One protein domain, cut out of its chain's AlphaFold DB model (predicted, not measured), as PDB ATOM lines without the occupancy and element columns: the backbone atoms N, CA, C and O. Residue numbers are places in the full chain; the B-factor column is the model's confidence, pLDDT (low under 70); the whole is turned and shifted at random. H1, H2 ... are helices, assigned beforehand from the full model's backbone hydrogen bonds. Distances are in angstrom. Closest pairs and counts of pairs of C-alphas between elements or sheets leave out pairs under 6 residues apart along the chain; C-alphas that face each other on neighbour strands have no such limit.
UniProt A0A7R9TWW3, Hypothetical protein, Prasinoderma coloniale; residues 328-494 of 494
ATOM      1  N   ALA A 328     317.664 227.925 188.572       77.12
ATOM      2  CA  ALA A 328     319.091 227.633 188.448       77.12
ATOM      3  C   ALA A 328     319.429 226.212 188.930       77.12
ATOM      4  O   ALA A 328     320.131 225.473 188.231       77.12
ATOM      5  N   LEU A 329     318.868 225.794 190.070       86.50
ATOM      6  CA  LEU A 329     318.993 224.431 190.586       86.50
ATOM      7  C   LEU A 329     318.438 223.415 189.587       86.50
ATOM      8  O   LEU A 329     319.120 222.451 189.242       86.50
ATOM      9  N   ARG A 330     317.246 223.674 189.041       90.50
ATOM     10  CA  ARG A 330     316.633 222.858 187.991       90.50
ATOM     11  C   ARG A 330     317.528 222.760 186.751       90.50
ATOM     12  O   ARG A 330     317.717 221.673 186.214       90.50
ATOM     13  N   ALA A 331     318.117 223.866 186.297       82.19
ATOM     14  CA  ALA A 331     319.019 223.872 185.145       82.19
ATOM     15  C   ALA A 331     320.300 223.057 185.405       82.19
ATOM     16  O   ALA A 331     320.699 222.250 184.559       82.19
ATOM     17  N   ALA A 332     320.910 223.186 186.588       82.88
ATOM     18  CA  ALA A 332     322.049 222.361 186.995       82.88
ATOM     19  C   ALA A 332     321.661 220.867 187.024       82.88
ATOM     20  O   ALA A 332     322.324 220.017 186.412       82.88
ATOM     21  N   LEU A 333     320.500 220.564 187.614       89.19
ATOM     22  CA  LEU A 333     319.847 219.254 187.609       89.19
ATOM     23  C   LEU A 333     319.353 218.793 186.245       89.19
ATOM     24  O   LEU A 333     318.918 217.658 186.138       89.19
ATOM     25  N   ARG A 334     319.453 219.580 185.179       89.88
ATOM     26  CA  ARG A 334     319.111 219.123 183.829       89.88
ATOM     27  C   ARG A 334     320.349 218.914 182.977       89.88
ATOM     28  O   ARG A 334     320.486 217.868 182.342       89.88
ATOM     29  N   PHE A 335     321.305 219.834 183.063       84.88
ATOM     30  CA  PHE A 335     322.424 219.913 182.128       84.88
ATOM     31  C   PHE A 335     323.793 219.521 182.724       84.88
ATOM     32  O   PHE A 335     324.685 219.154 181.963       84.88
ATOM     33  N   ARG A 336     323.986 219.494 184.056       83.31
ATOM     34  CA  ARG A 336     325.270 219.122 184.707       83.31
ATOM     35  C   ARG A 336     325.268 217.737 185.365       83.31
ATOM     36  O   ARG A 336     325.657 217.590 186.516       83.31
ATOM     37  N   ARG A 337     324.869 216.686 184.640       88.88
ATOM     38  CA  ARG A 337     324.717 215.311 185.187       88.88
ATOM     39  C   ARG A 337     325.919 214.809 186.001       88.88
ATOM     40  O   ARG A 337     325.753 214.346 187.128       88.88
ATOM     41  N   ALA A 338     327.126 214.905 185.442       87.19
ATOM     42  CA  ALA A 338     328.335 214.404 186.098       87.19
ATOM     43  C   ALA A 338     328.664 215.175 187.387       87.19
ATOM     44  O   ALA A 338     329.034 214.576 188.393       87.19
ATOM     45  N   GLU A 339     328.486 216.493 187.368       82.88
ATOM     46  CA  GLU A 339     328.743 217.360 188.516       82.88
ATOM     47  C   GLU A 339     327.699 217.148 189.613       82.88
ATOM     48  O   GLU A 339     328.065 216.888 190.753       82.88
ATOM     49  N   THR A 340     326.411 217.119 189.260       86.75
ATOM     50  CA  THR A 340     325.324 216.824 190.207       86.75
ATOM     51  C   THR A 340     325.488 215.466 190.873       86.75
ATOM     52  O   THR A 340     325.127 215.313 192.031       86.75
ATOM     53  N   ARG A 341     326.072 214.483 190.174       89.88
ATOM     54  CA  ARG A 341     326.371 213.172 190.759       89.88
ATOM     55  C   ARG A 341     327.498 213.246 191.785       89.88
ATOM     56  O   ARG A 341     327.417 212.590 192.816       89.88
ATOM     57  N   ARG A 342     328.537 214.044 191.517       88.62
ATOM     58  CA  ARG A 342     329.649 214.274 192.456       88.62
ATOM     59  C   ARG A 342     329.228 215.132 193.650       88.62
ATOM     60  O   ARG A 342     329.777 214.968 194.730       88.62
ATOM     61  N   GLN A 343     328.259 216.023 193.454       89.19
ATOM     62  CA  GLN A 343     327.832 217.035 194.422       89.19
ATOM     63  C   GLN A 343     326.375 216.843 194.878       89.19
ATOM     64  O   GLN A 343     325.687 217.806 195.204       89.19
ATOM     65  N   ALA A 344     325.890 215.601 194.925       87.44
ATOM     66  CA  ALA A 344     324.505 215.306 195.302       87.44
ATOM     67  C   ALA A 344     324.158 215.772 196.731       87.44
ATOM     68  O   ALA A 344     323.033 216.196 196.983       87.44
ATOM     69  N   ALA A 345     325.136 215.779 197.645       85.56
ATOM     70  CA  ALA A 345     324.969 216.335 198.986       85.56
ATOM     71  C   ALA A 345     324.685 217.853 198.970       85.56
ATOM     72  O   ALA A 345     323.776 218.298 199.663       85.56
ATOM     73  N   LEU A 346     325.388 218.622 198.125       82.69
ATOM     74  CA  LEU A 346     325.152 220.065 197.962       82.69
ATOM     75  C   LEU A 346     323.799 220.347 197.303       82.69
ATOM     76  O   LEU A 346     323.132 221.315 197.648       82.69
ATOM     77  N   VAL A 347     323.360 219.483 196.380       88.88
ATOM     78  CA  VAL A 347     322.001 219.555 195.821       88.88
ATOM     79  C   VAL A 347     320.964 219.386 196.930       88.88
ATOM     80  O   VAL A 347     320.028 220.173 197.004       88.88
ATOM     81  N   ARG A 348     321.123 218.385 197.805       91.94
ATOM     82  CA  ARG A 348     320.216 218.188 198.945       91.94
ATOM     83  C   ARG A 348     320.170 219.428 199.839       91.94
ATOM     84  O   ARG A 348     319.089 219.886 200.182       91.94
ATOM     85  N   GLU A 349     321.327 219.985 200.180       85.44
ATOM     86  CA  GLU A 349     321.430 221.188 201.013       85.44
ATOM     87  C   GLU A 349     320.793 222.422 200.352       85.44
ATOM     88  O   GLU A 349     320.126 223.216 201.018       85.44
ATOM     89  N   ALA A 350     320.911 222.543 199.028       85.38
ATOM     90  CA  ALA A 350     320.213 223.550 198.238       85.38
ATOM     91  C   ALA A 350     318.681 223.412 198.340       85.38
ATOM     92  O   ALA A 350     317.994 224.408 198.565       85.38
ATOM     93  N   PHE A 351     318.138 222.193 198.234       90.94
ATOM     94  CA  PHE A 351     316.706 221.949 198.451       90.94
ATOM     95  C   PHE A 351     316.274 222.258 199.884       90.94
ATOM     96  O   PHE A 351     315.265 222.929 200.065       90.94
ATOM     97  N   ALA A 352     317.044 221.829 200.887       87.50
ATOM     98  CA  ALA A 352     316.755 222.128 202.288       87.50
ATOM     99  C   ALA A 352     316.736 223.646 202.551       87.50
ATOM    100  O   ALA A 352     315.863 224.145 203.253       87.50
ATOM    101  N   SER A 353     317.654 224.397 201.936       82.25
ATOM    102  CA  SER A 353     317.698 225.862 202.041       82.25
ATOM    103  C   SER A 353     316.468 226.518 201.408       82.25
ATOM    104  O   SER A 353     315.850 227.384 202.022       82.25
ATOM    105  N   LEU A 354     316.060 226.068 200.215       87.25
ATOM    106  CA  LEU A 354     314.828 226.534 199.567       87.25
ATOM    107  C   LEU A 354     313.580 226.178 200.390       87.25
ATOM    108  O   LEU A 354     312.695 227.009 200.552       87.25
ATOM    109  N   LEU A 355     313.509 224.972 200.952       88.88
ATOM    110  CA  LEU A 355     312.396 224.556 201.806       88.88
ATOM    111  C   LEU A 355     312.296 225.398 203.082       88.88
ATOM    112  O   LEU A 355     311.199 225.822 203.422       88.88
ATOM    113  N   ARG A 356     313.420 225.720 203.735       83.06
ATOM    114  CA  ARG A 356     313.436 226.635 204.892       83.06
ATOM    115  C   ARG A 356     312.905 228.017 204.538       83.06
ATOM    116  O   ARG A 356     312.170 228.607 205.318       83.06
ATOM    117  N   VAL A 357     313.261 228.536 203.363       80.44
ATOM    118  CA  VAL A 357     312.718 229.821 202.911       80.44
ATOM    119  C   VAL A 357     311.216 229.737 202.675       80.44
ATOM    120  O   VAL A 357     310.481 230.630 203.087       80.44
ATOM    121  N   LEU A 358     310.753 228.655 202.053       85.88
ATOM    122  CA  LEU A 358     309.331 228.439 201.828       85.88
ATOM    123  C   LEU A 358     308.547 228.328 203.143       85.88
ATOM    124  O   LEU A 358     307.460 228.886 203.233       85.88
ATOM    125  N   ASP A 359     309.104 227.650 204.148       82.62
ATOM    126  CA  ASP A 359     308.513 227.508 205.482       82.62
ATOM    127  C   ASP A 359     308.350 228.867 206.175       82.62
ATOM    128  O   ASP A 359     307.265 229.222 206.633       82.62
ATOM    129  N   VAL A 360     309.394 229.697 206.139       77.88
ATOM    130  CA  VAL A 360     309.345 231.058 206.682       77.88
ATOM    131  C   VAL A 360     308.308 231.925 205.948       77.88
ATOM    132  O   VAL A 360     307.537 232.641 206.591       77.88
ATOM    133  N   LEU A 361     308.231 231.836 204.615       79.06
ATOM    134  CA  LEU A 361     307.212 232.542 203.825       79.06
ATOM    135  C   LEU A 361     305.791 232.057 204.145       79.06
ATOM    136  O   LEU A 361     304.867 232.866 204.213       79.06
ATOM    137  N   ALA A 362     305.607 230.751 204.345       81.50
ATOM    138  CA  ALA A 362     304.323 230.168 204.715       81.50
ATOM    139  C   ALA A 362     303.884 230.618 206.114       81.50
ATOM    140  O   ALA A 362     302.733 231.014 206.290       81.50
ATOM    141  N   ALA A 363     304.800 230.629 207.087       78.44
ATOM    142  CA  ALA A 363     304.536 231.126 208.434       78.44
ATOM    143  C   ALA A 363     304.137 232.611 208.428       78.44
ATOM    144  O   ALA A 363     303.178 232.996 209.097       78.44
ATOM    145  N   ALA A 364     304.815 233.436 207.627       76.56
ATOM    146  CA  ALA A 364     304.449 234.838 207.447       76.56
ATOM    147  C   ALA A 364     303.068 235.006 206.787       76.56
ATOM    148  O   ALA A 364     302.252 235.813 207.237       76.56
ATOM    149  N   ALA A 365     302.770 234.212 205.752       78.31
ATOM    150  CA  ALA A 365     301.470 234.232 205.086       78.31
ATOM    151  C   ALA A 365     300.328 233.816 206.028       78.31
ATOM    152  O   ALA A 365     299.260 234.422 205.994       78.31
ATOM    153  N   LEU A 366     300.546 232.829 206.900       78.88
ATOM    154  CA  LEU A 366     299.569 232.411 207.910       78.88
ATOM    155  C   LEU A 366     299.238 233.532 208.893       78.88
ATOM    156  O   LEU A 366     298.065 233.861 209.046       78.88
ATOM    157  N   ARG A 367     300.255 234.174 209.477       76.00
ATOM    158  CA  ARG A 367     300.049 235.291 210.417       76.00
ATOM    159  C   ARG A 367     299.275 236.433 209.773       76.00
ATOM    160  O   ARG A 367     298.340 236.955 210.361       76.00
ATOM    161  N   SER A 368     299.586 236.759 208.516       74.00
ATOM    162  CA  SER A 368     298.852 237.803 207.792       74.00
ATOM    163  C   SER A 368     297.361 237.477 207.592       74.00
ATOM    164  O   SER A 368     296.546 238.395 207.490       74.00
ATOM    165  N   VAL A 369     296.987 236.192 207.553       77.69
ATOM    166  CA  VAL A 369     295.583 235.756 207.521       77.69
ATOM    167  C   VAL A 369     294.949 235.833 208.909       77.69
ATOM    168  O   VAL A 369     293.824 236.302 209.010       77.69
ATOM    169  N   GLU A 370     295.651 235.411 209.963       79.62
ATOM    170  CA  GLU A 370     295.157 235.484 211.351       79.62
ATOM    171  C   GLU A 370     294.916 236.927 211.814       79.62
ATOM    172  O   GLU A 370     293.988 237.193 212.572       79.62
ATOM    173  N   GLU A 371     295.716 237.868 211.318       78.56
ATOM    174  CA  GLU A 371     295.569 239.303 211.578       78.56
ATOM    175  C   GLU A 371     294.490 239.982 210.702       78.56
ATOM    176  O   GLU A 371     294.407 241.212 210.685       78.56
ATOM    177  N   ASP A 372     293.691 239.210 209.949       71.81
ATOM    178  CA  ASP A 372     292.627 239.676 209.040       71.81
ATOM    179  C   ASP A 372     293.085 240.765 208.049       71.81
ATOM    180  O   ASP A 372     292.349 241.674 207.652       71.81
ATOM    181  N   THR A 373     294.339 240.682 207.604       65.06
ATOM    182  CA  THR A 373     294.889 241.669 206.674       65.06
ATOM    183  C   THR A 373     294.478 241.355 205.236       65.06
ATOM    184  O   THR A 373     294.527 240.211 204.777       65.06
ATOM    185  N   ALA A 374     294.170 242.393 204.448       72.19
ATOM    186  CA  ALA A 374     293.930 242.250 203.006       72.19
ATOM    187  C   ALA A 374     295.144 241.663 202.241       72.19
ATOM    188  O   ALA A 374     295.003 241.209 201.103       72.19
ATOM    189  N   SER A 375     296.332 241.644 202.859       71.62
ATOM    190  CA  SER A 375     297.573 241.067 202.326       71.62
ATOM    191  C   SER A 375     297.644 239.535 202.370       71.62
ATOM    192  O   SER A 375     298.414 238.963 201.595       71.62
ATOM    193  N   GLY A 376     296.826 238.850 203.180       75.00
ATOM    194  CA  GLY A 376     296.873 237.386 203.332       75.00
ATOM    195  C   GLY A 376     296.811 236.596 202.015       75.00
ATOM    196  O   GLY A 376     297.711 235.802 201.721       75.00
ATOM    197  N   PRO A 377     295.818 236.841 201.139       79.25
ATOM    198  CA  PRO A 377     295.733 236.175 199.838       79.25
ATOM    199  C   PRO A 377     296.908 236.485 198.897       79.25
ATOM    200  O   PRO A 377     297.234 235.683 198.021       79.25
ATOM    201  N   ALA A 378     297.546 237.651 199.026       79.38
ATOM    202  CA  ALA A 378     298.716 238.000 198.222       79.38
ATOM    203  C   ALA A 378     299.964 237.233 198.682       79.38
ATOM    204  O   ALA A 378     300.674 236.682 197.839       79.38
ATOM    205  N   ALA A 379     300.175 237.116 199.995       79.75
ATOM    206  CA  ALA A 379     301.267 236.333 200.567       79.75
ATOM    207  C   ALA A 379     301.165 234.848 200.169       79.75
ATOM    208  O   ALA A 379     302.139 234.256 199.704       79.75
ATOM    209  N   TRP A 380     299.964 234.262 200.211       85.19
ATOM    210  CA  TRP A 380     299.757 232.876 199.775       85.19
ATOM    211  C   TRP A 380     300.007 232.632 198.286       85.19
ATOM    212  O   TRP A 380     300.487 231.554 197.917       85.19
ATOM    213  N   ARG A 381     299.748 233.618 197.416       85.00
ATOM    214  CA  ARG A 381     300.120 233.523 195.993       85.00
ATOM    215  C   ARG A 381     301.632 233.419 195.816       85.00
ATOM    216  O   ARG A 381     302.083 232.606 195.011       85.00
ATOM    217  N   VAL A 382     302.406 234.182 196.590       83.69
ATOM    218  CA  VAL A 382     303.876 234.107 196.587       83.69
ATOM    219  C   VAL A 382     304.356 232.729 197.044       83.69
ATOM    220  O   VAL A 382     305.131 232.092 196.330       83.69
ATOM    221  N   VAL A 383     303.840 232.227 198.170       86.62
ATOM    222  CA  VAL A 383     304.176 230.887 198.689       86.62
ATOM    223  C   VAL A 383     303.846 229.805 197.655       86.62
ATOM    224  O   VAL A 383     304.663 228.930 197.373       86.62
ATOM    225  N   THR A 384     302.672 229.893 197.027       88.62
ATOM    226  CA  THR A 384     302.237 228.942 195.995       88.62
ATOM    227  C   THR A 384     303.130 229.000 194.751       88.62
ATOM    228  O   THR A 384     303.473 227.955 194.200       88.62
ATOM    229  N   SER A 385     303.559 230.192 194.313       87.94
ATOM    230  CA  SER A 385     304.521 230.343 193.208       87.94
ATOM    231  C   SER A 385     305.849 229.654 193.530       87.94
ATOM    232  O   SER A 385     306.315 228.812 192.761       87.94
ATOM    233  N   CYS A 386     306.394 229.912 194.721       89.12
ATOM    234  CA  CYS A 386     307.645 229.315 195.183       89.12
ATOM    235  C   CYS A 386     307.546 227.777 195.250       89.12
ATOM    236  O   CYS A 386     308.412 227.059 194.742       89.12
ATOM    237  N   ALA A 387     306.450 227.247 195.803       91.25
ATOM    238  CA  ALA A 387     306.190 225.810 195.851       91.25
ATOM    239  C   ALA A 387     306.148 225.170 194.447       91.25
ATOM    240  O   ALA A 387     306.741 224.109 194.226       91.25
ATOM    241  N   ASN A 388     305.517 225.833 193.472       90.75
ATOM    242  CA  ASN A 388     305.490 225.386 192.074       90.75
ATOM    243  C   ASN A 388     306.882 225.387 191.424       90.75
ATOM    244  O   ASN A 388     307.228 224.459 190.686       90.75
ATOM    245  N   SER A 389     307.713 226.384 191.719       90.38
ATOM    246  CA  SER A 389     309.095 226.432 191.233       90.38
ATOM    247  C   SER A 389     309.940 225.281 191.790       90.38
ATOM    248  O   SER A 389     310.682 224.636 191.040       90.38
ATOM    249  N   LEU A 390     309.768 224.944 193.073       92.00
ATOM    250  CA  LEU A 390     310.412 223.783 193.696       92.00
ATOM    251  C   LEU A 390     309.950 222.453 193.094       92.00
ATOM    252  O   LEU A 390     310.786 221.584 192.829       92.00
ATOM    253  N   ARG A 391     308.647 222.296 192.818       92.69
ATOM    254  CA  ARG A 391     308.103 221.112 192.130       92.69
ATOM    255  C   ARG A 391     308.868 220.822 190.837       92.69
ATOM    256  O   ARG A 391     309.236 219.678 190.576       92.69
ATOM    257  N   GLY A 392     309.158 221.856 190.046       90.00
ATOM    258  CA  GLY A 392     309.924 221.719 188.807       90.00
ATOM    259  C   GLY A 392     311.338 221.164 189.013       90.00
ATOM    260  O   GLY A 392     311.824 220.419 188.164       90.00
ATOM    261  N   ALA A 393     311.993 221.495 190.128       91.62
ATOM    262  CA  ALA A 393     313.303 220.956 190.477       91.62
ATOM    263  C   ALA A 393     313.217 219.494 190.957       91.62
ATOM    264  O   ALA A 393     314.044 218.678 190.545       91.62
ATOM    265  N   TYR A 394     312.195 219.131 191.744       95.69
ATOM    266  CA  TYR A 394     311.954 217.741 192.160       95.69
ATOM    267  C   TYR A 394     311.663 216.806 190.982       95.69
ATOM    268  O   TYR A 394     312.167 215.684 190.954       95.69
ATOM    269  N   ALA A 395     310.940 217.278 189.964       94.25
ATOM    270  CA  ALA A 395     310.723 216.506 188.742       94.25
ATOM    271  C   ALA A 395     312.046 216.148 188.036       94.25
ATOM    272  O   ALA A 395     312.211 215.034 187.544       94.25
ATOM    273  N   GLU A 396     313.040 217.046 188.022       94.56
ATOM    274  CA  GLU A 396     314.357 216.716 187.450       94.56
ATOM    275  C   GLU A 396     315.131 215.705 188.323       94.56
ATOM    276  O   GLU A 396     315.881 214.888 187.779       94.56
ATOM    277  N   VAL A 397     314.935 215.706 189.650       94.69
ATOM    278  CA  VAL A 397     315.499 214.686 190.560       94.69
ATOM    279  C   VAL A 397     314.950 213.296 190.226       94.69
ATOM    280  O   VAL A 397     315.732 212.350 190.115       94.69
ATOM    281  N   GLU A 398     313.642 213.186 189.981       94.75
ATOM    282  CA  GLU A 398     312.983 211.928 189.597       94.75
ATOM    283  C   GLU A 398     313.564 211.333 188.309       94.75
ATOM    284  O   GLU A 398     313.859 210.136 188.254       94.75
ATOM    285  N   THR A 399     313.854 212.163 187.299       94.19
ATOM    286  CA  THR A 399     314.505 211.688 186.058       94.19
ATOM    287  C   THR A 399     315.910 211.108 186.280       94.19
ATOM    288  O   THR A 399     316.506 210.536 185.366       94.19
ATOM    289  N   ARG A 400     316.469 211.258 187.488       91.44
ATOM    290  CA  ARG A 400     317.840 210.894 187.861       91.44
ATOM    291  C   ARG A 400     317.888 209.968 189.073       91.44
ATOM    292  O   ARG A 400     318.798 210.065 189.904       91.44
ATOM    293  N   LYS A 401     316.946 209.028 189.137       92.44
ATOM    294  CA  LYS A 401     316.795 208.074 190.240       92.44
ATOM    295  C   LYS A 401     318.083 207.367 190.666       92.44
ATOM    296  O   LYS A 401     318.357 207.294 191.860       92.44
ATOM    297  N   ASP A 402     318.930 206.949 189.729       91.31
ATOM    298  CA  ASP A 402     320.191 206.255 190.049       91.31
ATOM    299  C   ASP A 402     321.180 207.107 190.857       91.31
ATOM    300  O   ASP A 402     322.038 206.584 191.565       91.31
ATOM    301  N   THR A 403     321.089 208.432 190.729       92.31
ATOM    302  CA  THR A 403     321.966 209.374 191.434       92.31
ATOM    303  C   THR A 403     321.386 209.777 192.783       92.31
ATOM    304  O   THR A 403     322.130 209.895 193.757       92.31
ATOM    305  N   PHE A 404     320.070 209.988 192.842       93.62
ATOM    306  CA  PHE A 404     319.413 210.592 193.997       93.62
ATOM    307  C   PHE A 404     318.634 209.616 194.878       93.62
ATOM    308  O   PHE A 404     318.168 210.047 195.921       93.62
ATOM    309  N   SER A 405     318.545 208.325 194.544       92.00
ATOM    310  CA  SER A 405     317.849 207.314 195.366       92.00
ATOM    311  C   SER A 405     318.245 207.361 196.841       92.00
ATOM    312  O   SER A 405     317.380 207.477 197.695       92.00
ATOM    313  N   LYS A 406     319.549 207.434 197.133       90.75
ATOM    314  CA  LYS A 406     320.071 207.524 198.509       90.75
ATOM    315  C   LYS A 406     319.751 208.842 199.225       90.75
ATOM    316  O   LYS A 406     319.797 208.895 200.446       90.75
ATOM    317  N   TYR A 407     319.492 209.915 198.479       91.75
ATOM    318  CA  TYR A 407     319.255 211.259 199.021       91.75
ATOM    319  C   TYR A 407     317.766 211.613 199.082       91.75
ATOM    320  O   TYR A 407     317.368 212.421 199.917       91.75
ATOM    321  N   ALA A 408     316.943 210.992 198.236       93.00
ATOM    322  CA  ALA A 408     315.509 211.228 198.147       93.00
ATOM    323  C   ALA A 408     314.763 211.039 199.480       93.00
ATOM    324  O   ALA A 408     313.899 211.866 199.753       93.00
ATOM    325  N   PRO A 409     315.104 210.070 200.357       91.50
ATOM    326  CA  PRO A 409     314.458 209.935 201.663       91.50
ATOM    327  C   PRO A 409     314.717 211.137 202.572       91.50
ATOM    328  O   PRO A 409     313.819 211.577 203.278       91.50
ATOM    329  N   HIS A 410     315.926 211.699 202.523       91.12
ATOM    330  CA  HIS A 410     316.277 212.891 203.292       91.12
ATOM    331  C   HIS A 410     315.583 214.137 202.734       91.12
ATOM    332  O   HIS A 410     315.046 214.929 203.492       91.12
ATOM    333  N   MET A 411     315.526 214.278 201.409       93.94
ATOM    334  CA  MET A 411     314.794 215.380 200.770       93.94
ATOM    335  C   MET A 411     313.287 215.285 201.030       93.94
ATOM    336  O   MET A 411     312.619 216.300 201.198       93.94
ATOM    337  N   LEU A 412     312.750 214.062 201.073       93.38
ATOM    338  CA  LEU A 412     311.352 213.802 201.402       93.38
ATOM    339  C   LEU A 412     311.080 214.144 202.863       93.38
ATOM    340  O   LEU A 412     310.042 214.719 203.153       93.38
ATOM    341  N   SER A 413     312.020 213.824 203.751       90.44
ATOM    342  CA  SER A 413     311.961 214.188 205.162       90.44
ATOM    343  C   SER A 413     311.866 215.701 205.346       90.44
ATOM    344  O   SER A 413     310.901 216.181 205.929       90.44
ATOM    345  N   ASP A 414     312.802 216.447 204.752       90.19
ATOM    346  CA  ASP A 414     312.813 217.913 204.815       90.19
ATOM    347  C   ASP A 414     311.502 218.512 204.254       90.19
ATOM    348  O   ASP A 414     310.969 219.486 204.777       90.19
ATOM    349  N   LEU A 415     310.950 217.922 203.185       91.31
ATOM    350  CA  LEU A 415     309.693 218.369 202.574       91.31
ATOM    351  C   LEU A 415     308.468 218.054 203.447       91.31
ATOM    352  O   LEU A 415     307.533 218.856 203.499       91.31
ATOM    353  N   LEU A 416     308.449 216.897 204.112       89.06
ATOM    354  CA  LEU A 416     307.381 216.510 205.036       89.06
ATOM    355  C   LEU A 416     307.307 217.462 206.224       89.06
ATOM    356  O   LEU A 416     306.204 217.843 206.604       89.06
ATOM    357  N   ASP A 417     308.454 217.880 206.756       86.75
ATOM    358  CA  ASP A 417     308.509 218.823 207.871       86.75
ATOM    359  C   ASP A 417     307.833 220.156 207.494       86.75
ATOM    360  O   ASP A 417     307.021 220.673 208.260       86.75
ATOM    361  N   VAL A 418     308.046 220.645 206.263       85.00
ATOM    362  CA  VAL A 418     307.365 221.847 205.738       85.00
ATOM    363  C   VAL A 418     305.869 221.615 205.485       85.00
ATOM    364  O   VAL A 418     305.049 222.488 205.750       85.00
ATOM    365  N   LEU A 419     305.468 220.442 204.978       84.12
ATOM    366  CA  LEU A 419     304.049 220.126 204.742       84.12
ATOM    367  C   LEU A 419     303.236 220.016 206.041       84.12
ATOM    368  O   LEU A 419     302.067 220.414 206.091       84.12
ATOM    369  N   VAL A 420     303.840 219.427 207.070       81.75
ATOM    370  CA  VAL A 420     303.228 219.249 208.390       81.75
ATOM    371  C   VAL A 420     303.233 220.565 209.165       81.75
ATOM    372  O   VAL A 420     302.271 220.840 209.884       81.75
ATOM    373  N   GLY A 421     304.267 221.383 208.960       69.56
ATOM    374  CA  GLY A 421     304.538 222.595 209.720       69.56
ATOM    375  C   GLY A 421     305.123 222.279 211.105       69.56
ATOM    376  O   GLY A 421     304.957 221.167 211.624       69.56
ATOM    377  N   PRO A 422     305.800 223.242 211.747       57.50
ATOM    378  CA  PRO A 422     306.319 223.062 213.097       57.50
ATOM    379  C   PRO A 422     305.164 222.836 214.092       57.50
ATOM    380  O   PRO A 422     304.292 223.683 214.274       57.50
ATOM    381  N   SER A 423     305.151 221.658 214.724       50.62
ATOM    382  CA  SER A 423     304.316 221.284 215.880       50.62
ATOM    383  C   SER A 423     302.830 221.682 215.815       50.62
ATOM    384  O   SER A 423     302.297 222.283 216.743       50.62
ATOM    385  N   GLY A 424     302.129 221.302 214.741       48.16
ATOM    386  CA  GLY A 424     300.659 221.218 214.727       48.16
ATOM    387  C   GLY A 424     299.879 222.538 214.692       48.16
ATOM    388  O   GLY A 424     298.653 222.496 214.658       48.16
ATOM    389  N   SER A 425     300.548 223.691 214.651       45.28
ATOM    390  CA  SER A 425     299.883 225.005 214.656       45.28
ATOM    391  C   SER A 425     299.548 225.536 213.255       45.28
ATOM    392  O   SER A 425     298.806 226.503 213.132       45.28
ATOM    393  N   ALA A 426     300.101 224.941 212.194       51.19
ATOM    394  CA  ALA A 426     300.132 225.561 210.869       51.19
ATOM    395  C   ALA A 426     300.408 224.537 209.753       51.19
ATOM    396  O   ALA A 426     301.429 224.589 209.073       51.19
ATOM    397  N   SER A 427     299.523 223.556 209.563       56.69
ATOM    398  CA  SER A 427     299.701 222.613 208.454       56.69
ATOM    399  C   SER A 427     299.237 223.239 207.140       56.69
ATOM    400  O   SER A 427     298.067 223.596 206.994       56.69
ATOM    401  N   LEU A 428     300.118 223.270 206.133       62.25
ATOM    402  CA  LEU A 428     299.746 223.588 204.746       62.25
ATOM    403  C   LEU A 428     298.619 222.666 204.227       62.25
ATOM    404  O   LEU A 428     297.924 222.991 203.264       62.25
ATOM    405  N   ALA A 429     298.412 221.509 204.864       56.22
ATOM    406  CA  ALA A 429     297.455 220.496 204.447       56.22
ATOM    407  C   ALA A 429     295.993 220.747 204.871       56.22
ATOM    408  O   ALA A 429     295.119 220.047 204.361       56.22
ATOM    409  N   SER A 430     295.688 221.695 205.769       54.09
ATOM    410  CA  SER A 430     294.367 221.764 206.427       54.09
ATOM    411  C   SER A 430     293.310 222.665 205.770       54.09
ATOM    412  O   SER A 430     292.218 222.797 206.321       54.09
ATOM    413  N   SER A 431     293.550 223.248 204.589       47.38
ATOM    414  CA  SER A 431     292.569 224.145 203.949       47.38
ATOM    415  C   SER A 431     292.169 223.674 202.541       47.38
ATOM    416  O   SER A 431     293.037 223.215 201.807       47.38
ATOM    417  N   PRO A 432     290.885 223.747 202.131       42.97
ATOM    418  CA  PRO A 432     290.411 223.234 200.838       42.97
ATOM    419  C   PRO A 432     290.362 224.254 199.674       42.97
ATOM    420  O   PRO A 432     289.826 223.916 198.620       42.97
ATOM    421  N   SER A 433     290.889 225.485 199.799       45.41
ATOM    422  CA  SER A 433     290.786 226.511 198.734       45.41
ATOM    423  C   SER A 433     292.074 226.705 197.905       45.41
ATOM    424  O   SER A 433     293.187 226.771 198.428       45.41
ATOM    425  N   GLY A 434     291.918 226.808 196.578       53.44
ATOM    426  CA  GLY A 434     292.988 226.662 195.576       53.44
ATOM    427  C   GLY A 434     294.070 227.751 195.505       53.44
ATOM    428  O   GLY A 434     295.056 227.541 194.811       53.44
ATOM    429  N   ASN A 435     293.931 228.865 196.231       53.91
ATOM    430  CA  ASN A 435     294.931 229.949 196.270       53.91
ATOM    431  C   ASN A 435     295.489 230.211 197.684       53.91
ATOM    432  O   ASN A 435     296.141 231.227 197.904       53.91
ATOM    433  N   GLY A 436     295.204 229.320 198.640       62.69
ATOM    434  CA  GLY A 436     295.678 229.397 200.023       62.69
ATOM    435  C   GLY A 436     296.719 228.314 200.359       62.69
ATOM    436  O   GLY A 436     297.379 227.800 199.451       62.69
ATOM    437  N   PRO A 437     296.824 227.893 201.635       70.31
ATOM    438  CA  PRO A 437     297.751 226.838 202.066       70.31
ATOM    439  C   PRO A 437     297.621 225.552 201.241       70.31
ATOM    440  O   PRO A 437     298.617 224.902 200.921       70.31
ATOM    441  N   ALA A 438     296.397 225.249 200.798       74.88
ATOM    442  CA  ALA A 438     296.077 224.115 199.940       74.88
ATOM    443  C   ALA A 438     296.849 224.102 198.617       74.88
ATOM    444  O   ALA A 438     297.251 223.034 198.159       74.88
ATOM    445  N   GLY A 439     297.010 225.271 197.985       74.44
ATOM    446  CA  GLY A 439     297.663 225.411 196.685       74.44
ATOM    447  C   GLY A 439     299.161 225.144 196.791       74.44
ATOM    448  O   GLY A 439     299.709 224.346 196.029       74.44
ATOM    449  N   ALA A 440     299.803 225.727 197.805       80.06
ATOM    450  CA  ALA A 440     301.198 225.455 198.133       80.06
ATOM    451  C   ALA A 440     301.418 223.982 198.521       80.06
ATOM    452  O   ALA A 440     302.338 223.342 198.008       80.06
ATOM    453  N   ALA A 441     300.535 223.411 199.349       84.19
ATOM    454  CA  ALA A 441     300.576 221.991 199.681       84.19
ATOM    455  C   ALA A 441     300.443 221.117 198.434       84.19
ATOM    456  O   ALA A 441     301.234 220.202 198.264       84.19
ATOM    457  N   ALA A 442     299.483 221.390 197.546       84.62
ATOM    458  CA  ALA A 442     299.280 220.610 196.327       84.62
ATOM    459  C   ALA A 442     300.532 220.599 195.433       84.62
ATOM    460  O   ALA A 442     300.949 219.528 194.988       84.62
ATOM    461  N   ALA A 443     301.178 221.753 195.246       85.25
ATOM    462  CA  ALA A 443     302.424 221.851 194.485       85.25
ATOM    463  C   ALA A 443     303.570 221.044 195.130       85.25
ATOM    464  O   ALA A 443     304.290 220.311 194.445       85.25
ATOM    465  N   LEU A 444     303.712 221.122 196.458       89.06
ATOM    466  CA  LEU A 444     304.700 220.338 197.203       89.06
ATOM    467  C   LEU A 444     304.384 218.835 197.207       89.06
ATOM    468  O   LEU A 444     305.316 218.035 197.142       89.06
ATOM    469  N   ARG A 445     303.105 218.430 197.228       90.56
ATOM    470  CA  ARG A 445     302.688 217.016 197.136       90.56
ATOM    471  C   ARG A 445     303.174 216.381 195.841       90.56
ATOM    472  O   ARG A 445     303.679 215.265 195.867       90.56
ATOM    473  N   GLU A 446     303.087 217.085 194.717       89.56
ATOM    474  CA  GLU A 446     303.616 216.573 193.449       89.56
ATOM    475  C   GLU A 446     305.147 216.443 193.478       89.56
ATOM    476  O   GLU A 446     305.686 215.462 192.974       89.56
ATOM    477  N   GLY A 447     305.853 217.371 194.134       91.12
ATOM    478  CA  GLY A 447     307.283 217.213 194.417       91.12
ATOM    479  C   GLY A 447     307.578 215.996 195.306       91.12
ATOM    480  O   GLY A 447     308.505 215.233 195.034       91.12
ATOM    481  N   ALA A 448     306.745 215.753 196.320       92.81
ATOM    482  CA  ALA A 448     306.831 214.571 197.172       92.81
ATOM    483  C   ALA A 448     306.603 213.279 196.374       92.81
ATOM    484  O   ALA A 448     307.295 212.293 196.604       92.81
ATOM    485  N   PHE A 449     305.691 213.279 195.397       93.88
ATOM    486  CA  PHE A 449     305.469 212.144 194.498       93.88
ATOM    487  C   PHE A 449     306.707 211.818 193.660       93.88
ATOM    488  O   PHE A 449     307.071 210.643 193.572       93.88
ATOM    489  N   CYS A 450     307.399 212.833 193.132       93.50
ATOM    490  CA  CYS A 450     308.687 212.661 192.454       93.50
ATOM    491  C   CYS A 450     309.743 212.027 193.380       93.50
ATOM    492  O   CYS A 450     310.534 211.180 192.965       93.50
ATOM    493  N   LEU A 451     309.768 212.397 194.663       94.31
ATOM    494  CA  LEU A 451     310.690 211.798 195.633       94.31
ATOM    495  C   LEU A 451     310.284 210.369 196.018       94.31
ATOM    496  O   LEU A 451     311.148 209.495 196.100       94.31
ATOM    497  N   LEU A 452     308.988 210.100 196.197       93.81
ATOM    498  CA  LEU A 452     308.458 208.765 196.487       93.81
ATOM    499  C   LEU A 452     308.763 207.774 195.361       93.81
ATOM    500  O   LEU A 452     309.150 206.642 195.643       93.81
ATOM    501  N   SER A 453     308.639 208.192 194.097       92.62
ATOM    502  CA  SER A 453     308.989 207.355 192.944       92.62
ATOM    503  C   SER A 453     310.500 207.099 192.852       92.62
ATOM    504  O   SER A 453     310.928 206.052 192.350       92.62
ATOM    505  N   THR A 454     311.313 208.017 193.384       93.25
ATOM    506  CA  THR A 454     312.777 207.910 193.464       93.25
ATOM    507  C   THR A 454     313.226 206.980 194.596       93.25
ATOM    508  O   THR A 454     314.215 206.260 194.440       93.25
ATOM    509  N   CYS A 455     312.488 206.934 195.707       92.19
ATOM    510  CA  CYS A 455     312.793 206.079 196.850       92.19
ATOM    511  C   CYS A 455     312.552 204.590 196.543       92.19
ATOM    512  O   CYS A 455     311.613 204.194 195.846       92.19
ATOM    513  N   SER A 456     313.395 203.729 197.102       89.81
ATOM    514  CA  SER A 456     313.168 202.284 197.139       89.81
ATOM    515  C   SER A 456     312.182 201.897 198.248       89.81
ATOM    516  O   SER A 456     311.992 202.616 199.229       89.81
ATOM    517  N   THR A 457     311.589 200.703 198.152       87.38
ATOM    518  CA  THR A 457     310.694 200.170 199.198       87.38
ATOM    519  C   THR A 457     311.380 200.090 200.565       87.38
ATOM    520  O   THR A 457     310.739 200.332 201.583       87.38
ATOM    521  N   ARG A 458     312.687 199.787 200.589       88.88
ATOM    522  CA  ARG A 458     313.486 199.726 201.819       88.88
ATOM    523  C   ARG A 458     313.648 201.104 202.455       88.88
ATOM    524  O   ARG A 458     313.440 201.238 203.654       88.88
ATOM    525  N   GLU A 459     313.991 202.113 201.662       88.25
ATOM    526  CA  GLU A 459     314.159 203.486 202.149       88.25
ATOM    527  C   GLU A 459     312.835 204.072 202.655       88.25
ATOM    528  O   GLU A 459     312.808 204.705 203.705       88.25
ATOM    529  N   LEU A 460     311.720 203.789 201.974       84.62
ATOM    530  CA  LEU A 460     310.390 204.193 202.438       84.62
ATOM    531  C   LEU A 460     309.990 203.495 203.742       84.62
ATOM    532  O   LEU A 460     309.384 204.122 204.610       84.62
ATOM    533  N   ALA A 461     310.331 202.214 203.906       85.19
ATOM    534  CA  ALA A 461     310.105 201.500 205.160       85.19
ATOM    535  C   ALA A 461     310.942 202.097 206.302       85.19
ATOM    536  O   ALA A 461     310.438 202.254 207.411       85.19
ATOM    537  N   GLN A 462     312.188 202.486 206.022       85.44
ATOM    538  CA  GLN A 462     313.049 203.160 206.990       85.44
ATOM    539  C   GLN A 462     312.515 204.550 207.360       85.44
ATOM    540  O   GLN A 462     312.474 204.879 208.543       85.44
ATOM    541  N   ALA A 463     312.049 205.340 206.389       81.69
ATOM    542  CA  ALA A 463     311.411 206.630 206.653       81.69
ATOM    543  C   ALA A 463     310.159 206.461 207.531       81.69
ATOM    544  O   ALA A 463     310.026 207.126 208.554       81.69
ATOM    545  N   HIS A 464     309.291 205.496 207.212       82.06
ATOM    546  CA  HIS A 464     308.118 205.185 208.033       82.06
ATOM    547  C   HIS A 464     308.502 204.736 209.455       82.06
ATOM    548  O   HIS A 464     307.830 205.104 210.418       82.06
ATOM    549  N   ALA A 465     309.562 203.941 209.615       83.00
ATOM    550  CA  ALA A 465     310.048 203.537 210.934       83.00
ATOM    551  C   ALA A 465     310.613 204.725 211.732       83.00
ATOM    552  O   ALA A 465     310.415 204.789 212.940       83.00
ATOM    553  N   THR A 466     311.269 205.670 211.051       82.88
ATOM    554  CA  THR A 466     311.876 206.862 211.665       82.88
ATOM    555  C   THR A 466     310.812 207.827 212.182       82.88
ATOM    556  O   THR A 466     310.932 208.333 213.292       82.88
ATOM    557  N   TYR A 467     309.748 208.051 211.411       79.62
ATOM    558  CA  TYR A 467     308.662 208.938 211.824       79.62
ATOM    559  C   TYR A 467     307.671 208.284 212.787       79.62
ATOM    560  O   TYR A 467     307.050 208.981 213.581       79.62
ATOM    561  N   GLY A 468     307.499 206.963 212.737       75.62
ATOM    562  CA  GLY A 468     306.450 206.272 213.489       75.62
ATOM    563  C   GLY A 468     305.044 206.564 212.945       75.62
ATOM    564  O   GLY A 468     304.792 207.582 212.312       75.62
ATOM    565  N   SER A 469     304.090 205.657 213.174       68.00
ATOM    566  CA  SER A 469     302.721 205.783 212.638       68.00
ATOM    567  C   SER A 469     301.864 206.849 213.330       68.00
ATOM    568  O   SER A 469     300.820 207.220 212.803       68.00
ATOM    569  N   GLN A 470     302.280 207.311 214.511       69.69
ATOM    570  CA  GLN A 470     301.502 208.221 215.358       69.69
ATOM    571  C   GLN A 470     301.939 209.687 215.248       69.69
ATOM    572  O   GLN A 470     301.275 210.558 215.803       69.69
ATOM    573  N   THR A 471     303.031 209.986 214.540       80.25
ATOM    574  CA  THR A 471     303.442 211.377 214.317       80.25
ATOM    575  C   THR A 471     302.689 211.976 213.136       80.25
ATOM    576  O   THR A 471     302.304 211.277 212.197       80.25
ATOM    577  N   ALA A 472     302.517 213.298 213.146       79.06
ATOM    578  CA  ALA A 472     301.907 214.016 212.031       79.06
ATOM    579  C   ALA A 472     302.694 213.817 210.718       79.06
ATOM    580  O   ALA A 472     302.089 213.631 209.664       79.06
ATOM    581  N   ALA A 473     304.029 213.741 210.791       79.56
ATOM    582  CA  ALA A 473     304.888 213.406 209.655       79.56
ATOM    583  C   ALA A 473     304.682 211.970 209.151       79.56
ATOM    584  O   ALA A 473     304.599 211.748 207.943       79.56
ATOM    585  N   GLY A 474     304.513 210.997 210.053       82.25
ATOM    586  CA  GLY A 474     304.168 209.624 209.687       82.25
ATOM    587  C   GLY A 474     302.801 209.513 209.009       82.25
ATOM    588  O   GLY A 474     302.673 208.857 207.973       82.25
ATOM    589  N   ALA A 475     301.793 210.208 209.541       83.56
ATOM    590  CA  ALA A 475     300.461 210.279 208.946       83.56
ATOM    591  C   ALA A 475     300.481 210.963 207.567       83.56
ATOM    592  O   ALA A 475     299.875 210.452 206.622       83.56
ATOM    593  N   ALA A 476     301.224 212.064 207.419       84.75
ATOM    594  CA  ALA A 476     301.402 212.764 206.148       84.75
ATOM    595  C   ALA A 476     302.113 211.885 205.107       84.75
ATOM    596  O   ALA A 476     301.642 211.772 203.976       84.75
ATOM    597  N   LEU A 477     303.191 211.192 205.491       88.56
ATOM    598  CA  LEU A 477     303.892 210.244 204.622       88.56
ATOM    599  C   LEU A 477     302.968 209.110 204.163       88.56
ATOM    600  O   LEU A 477     302.957 208.750 202.984       88.56
ATOM    601  N   GLN A 478     302.167 208.555 205.076       87.31
ATOM    602  CA  GLN A 478     301.221 207.497 204.740       87.31
ATOM    603  C   GLN A 478     300.105 208.006 203.815       87.31
ATOM    604  O   GLN A 478     299.765 207.320 202.851       87.31
ATOM    605  N   GLY A 479     299.579 209.209 204.058       87.31
ATOM    606  CA  GLY A 479     298.600 209.869 203.190       87.31
ATOM    607  C   GLY A 479     299.143 210.127 201.782       87.31
ATOM    608  O   GLY A 479     298.510 209.761 200.795       87.31
ATOM    609  N   LEU A 480     300.364 210.655 201.676       89.19
ATOM    610  CA  LEU A 480     301.046 210.844 200.394       89.19
ATOM    611  C   LEU A 480     301.250 209.520 199.662       89.19
ATOM    612  O   LEU A 480     301.072 209.448 198.450       89.19
ATOM    613  N   ARG A 481     301.600 208.450 200.382       88.75
ATOM    614  CA  ARG A 481     301.793 207.127 199.786       88.75
ATOM    615  C   ARG A 481     300.489 206.547 199.250       88.75
ATOM    616  O   ARG A 481     300.493 206.001 198.148       88.75
ATOM    617  N   THR A 482     299.392 206.624 200.005       88.81
ATOM    618  CA  THR A 482     298.090 206.114 199.548       88.81
ATOM    619  C   THR A 482     297.563 206.929 198.372       88.81
ATOM    620  O   THR A 482     297.078 206.345 197.402       88.81
ATOM    621  N   GLU A 483     297.727 208.251 198.404       88.56
ATOM    622  CA  GLU A 483     297.365 209.132 197.298       88.56
ATOM    623  C   GLU A 483     298.214 208.852 196.056       88.56
ATOM    624  O   GLU A 483     297.663 208.627 194.978       88.56
ATOM    625  N   TRP A 484     299.539 208.765 196.202       88.81
ATOM    626  CA  TRP A 484     300.445 208.424 195.108       88.81
ATOM    627  C   TRP A 484     300.076 207.081 194.481       88.81
ATOM    628  O   TRP A 484     299.960 206.988 193.260       88.81
ATOM    629  N   GLN A 485     299.816 206.060 195.307       87.25
ATOM    630  CA  GLN A 485     299.353 204.758 194.839       87.25
ATOM    631  C   GLN A 485     298.008 204.855 194.127       87.25
ATOM    632  O   GLN A 485     297.842 204.199 193.114       87.25
ATOM    633  N   ARG A 486     297.048 205.651 194.607       86.06
ATOM    634  CA  ARG A 486     295.754 205.834 193.931       86.06
ATOM    635  C   ARG A 486     295.929 206.472 192.552       86.06
ATOM    636  O   ARG A 486     295.313 206.013 191.597       86.06
ATOM    637  N   THR A 487     296.776 207.490 192.457       81.94
ATOM    638  CA  THR A 487     296.992 208.268 191.231       81.94
ATOM    639  C   THR A 487     297.871 207.526 190.214       81.94
ATOM    640  O   THR A 487     297.641 207.643 189.016       81.94
ATOM    641  N   HIS A 488     298.833 206.715 190.671       75.12
ATOM    642  CA  HIS A 488     299.839 206.067 189.817       75.12
ATOM    643  C   HIS A 488     299.738 204.526 189.770       75.12
ATOM    644  O   HIS A 488     300.548 203.891 189.100       75.12
ATOM    645  N   LYS A 489     298.748 203.887 190.425       62.28
ATOM    646  CA  LYS A 489     298.556 202.414 190.385       62.28
ATOM    647  C   LYS A 489     298.309 201.852 188.985       62.28
ATOM    648  O   LYS A 489     298.515 200.660 188.782       62.28
ATOM    649  N   TYR A 490     297.855 202.670 188.039       54.78
ATOM    650  CA  TYR A 490     297.425 202.227 186.711       54.78
ATOM    651  C   TYR A 490     298.485 202.424 185.616       54.78
ATOM    652  O   TYR A 490     298.147 202.723 184.478       54.78
ATOM    653  N   THR A 491     299.773 202.242 185.920       53.75
ATOM    654  CA  THR A 491     300.831 202.206 184.885       53.75
ATOM    655  C   THR A 491     301.168 200.788 184.401       53.75
ATOM    656  O   THR A 491     302.093 200.610 183.612       53.75
ATOM    657  N   GLY A 492     300.450 199.762 184.875       55.56
ATOM    658  CA  GLY A 492     300.498 198.411 184.307       55.56
ATOM    659  C   GLY A 492     299.681 198.316 183.016       55.56
ATOM    660  O   GLY A 492     298.764 199.108 182.813       55.56
ATOM    661  N   LYS A 493     300.007 197.353 182.140       49.91
ATOM    662  CA  LYS A 493     299.186 197.067 180.952       49.91
ATOM    663  C   LYS A 493     297.760 196.730 181.407       49.91
ATOM    664  O   LYS A 493     297.591 195.771 182.158       49.91
ATOM    665  N   VAL A 494     296.801 197.546 180.972       52.09
ATOM    666  CA  VAL A 494     295.363 197.242 181.023       52.09
ATOM    667  C   VAL A 494     295.046 196.210 179.954       52.09
ATOM    668  O   VAL A 494     295.585 196.367 178.831       52.09
TER     669      VAL A 494
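Overview. This is residues 328 to 494 of the 494 residues of the protein "Hypothetical protein" of Prasinoderma coloniale (UniProt A0A7R9TWW3). Two helical hairpins, H3 with H4 and H6 with H7, pack side by side as an up-and-down bundle of four helices, the first pair longer than the second. A third hairpin, H8 and H9, covers the side made by H6 and H7, with H9 crossing both, while short H1 packs on the last part of H4 and residues 489 to 494 stick out as a tail. The printed part has 167 residues with nine named helices, H1 to H9 in order, and no named strand: all helix. It is compact, with a radius of gyration of the C-alphas of 16.1 A and spans of 47 by 35 by 34 A.

Along the chain. H1 is residues 328 to 335, beginning at C-alpha 328 (319.091, 227.633, 188.448), and H2 is 337 to 342. H3, residues 344 to 370, is the longest at 39.1 A; H4, 376 to 398, measures 33.1 A and begins at C-alpha 376 (296.873, 237.386, 203.332). H5 is residues 401 to 404 and H6 is 408 to 420, 17.9 A. H7, 437 to 454, measures 25.7 A; H8 is 457 to 467, 15.5 A. H9, 472 to 488, measures 23.7 A and ends at C-alpha 488 (299.839, 206.067, 189.817).

Arrangement. In the bundle, each helix runs against the one before it. H3 and H4 touch as a hairpin, closest at the C-alphas of Val 369 and Gly 376, 4.7 A, at a shallow tilt of 19 degrees. H4 and H7 touch, the same way at 9 degrees, a shallow tilt; the C-alphas of Thr 384 and Ala 440 come closest, 4.2 A. H6 and H7, a hairpin, touch at Ala 408 and Leu 451, whose C-alphas are 5.5 A apart. H3 touches H6 with residues 348 to 359 alone; the C-alphas of Asp 359 and Val 418 are closest, 5.8 A. H4 and H6 are only just apart, 8.3 A at their closest. H6, the hub, touches H3, H7, H8 and H9. H6 and H9 touch at a steep tilt of 68 degrees, only just short of about perpendicular; the closest C-alphas, Leu 416 and Ala 473, are 6.1 A apart. H1 touches H4, Arg 330 to Ala 393, closest C-alphas 4.6 A. H2 is close but not clearly touching H5, with the C-alphas of Arg 341 and Thr 403 closest, 5.9 A. In H1, H2, H3, H6, H7, H8 and H9 every O i to N i+4 pair is within hydrogen-bond range; in H4 17 of 19 are, and H5 is too short for one.

Size, cuts and confidence. The C-alphas farthest apart, Glu 371 and Lys 493, are 52.3 A apart, and the printed part has no cut. The link H6 to H7 is long, 16 residues; the other links are tight. Mean pLDDT of the printed part is 81.4; residues 373, 421 to 436, 469 to 470 and 489 to 494 are under 70.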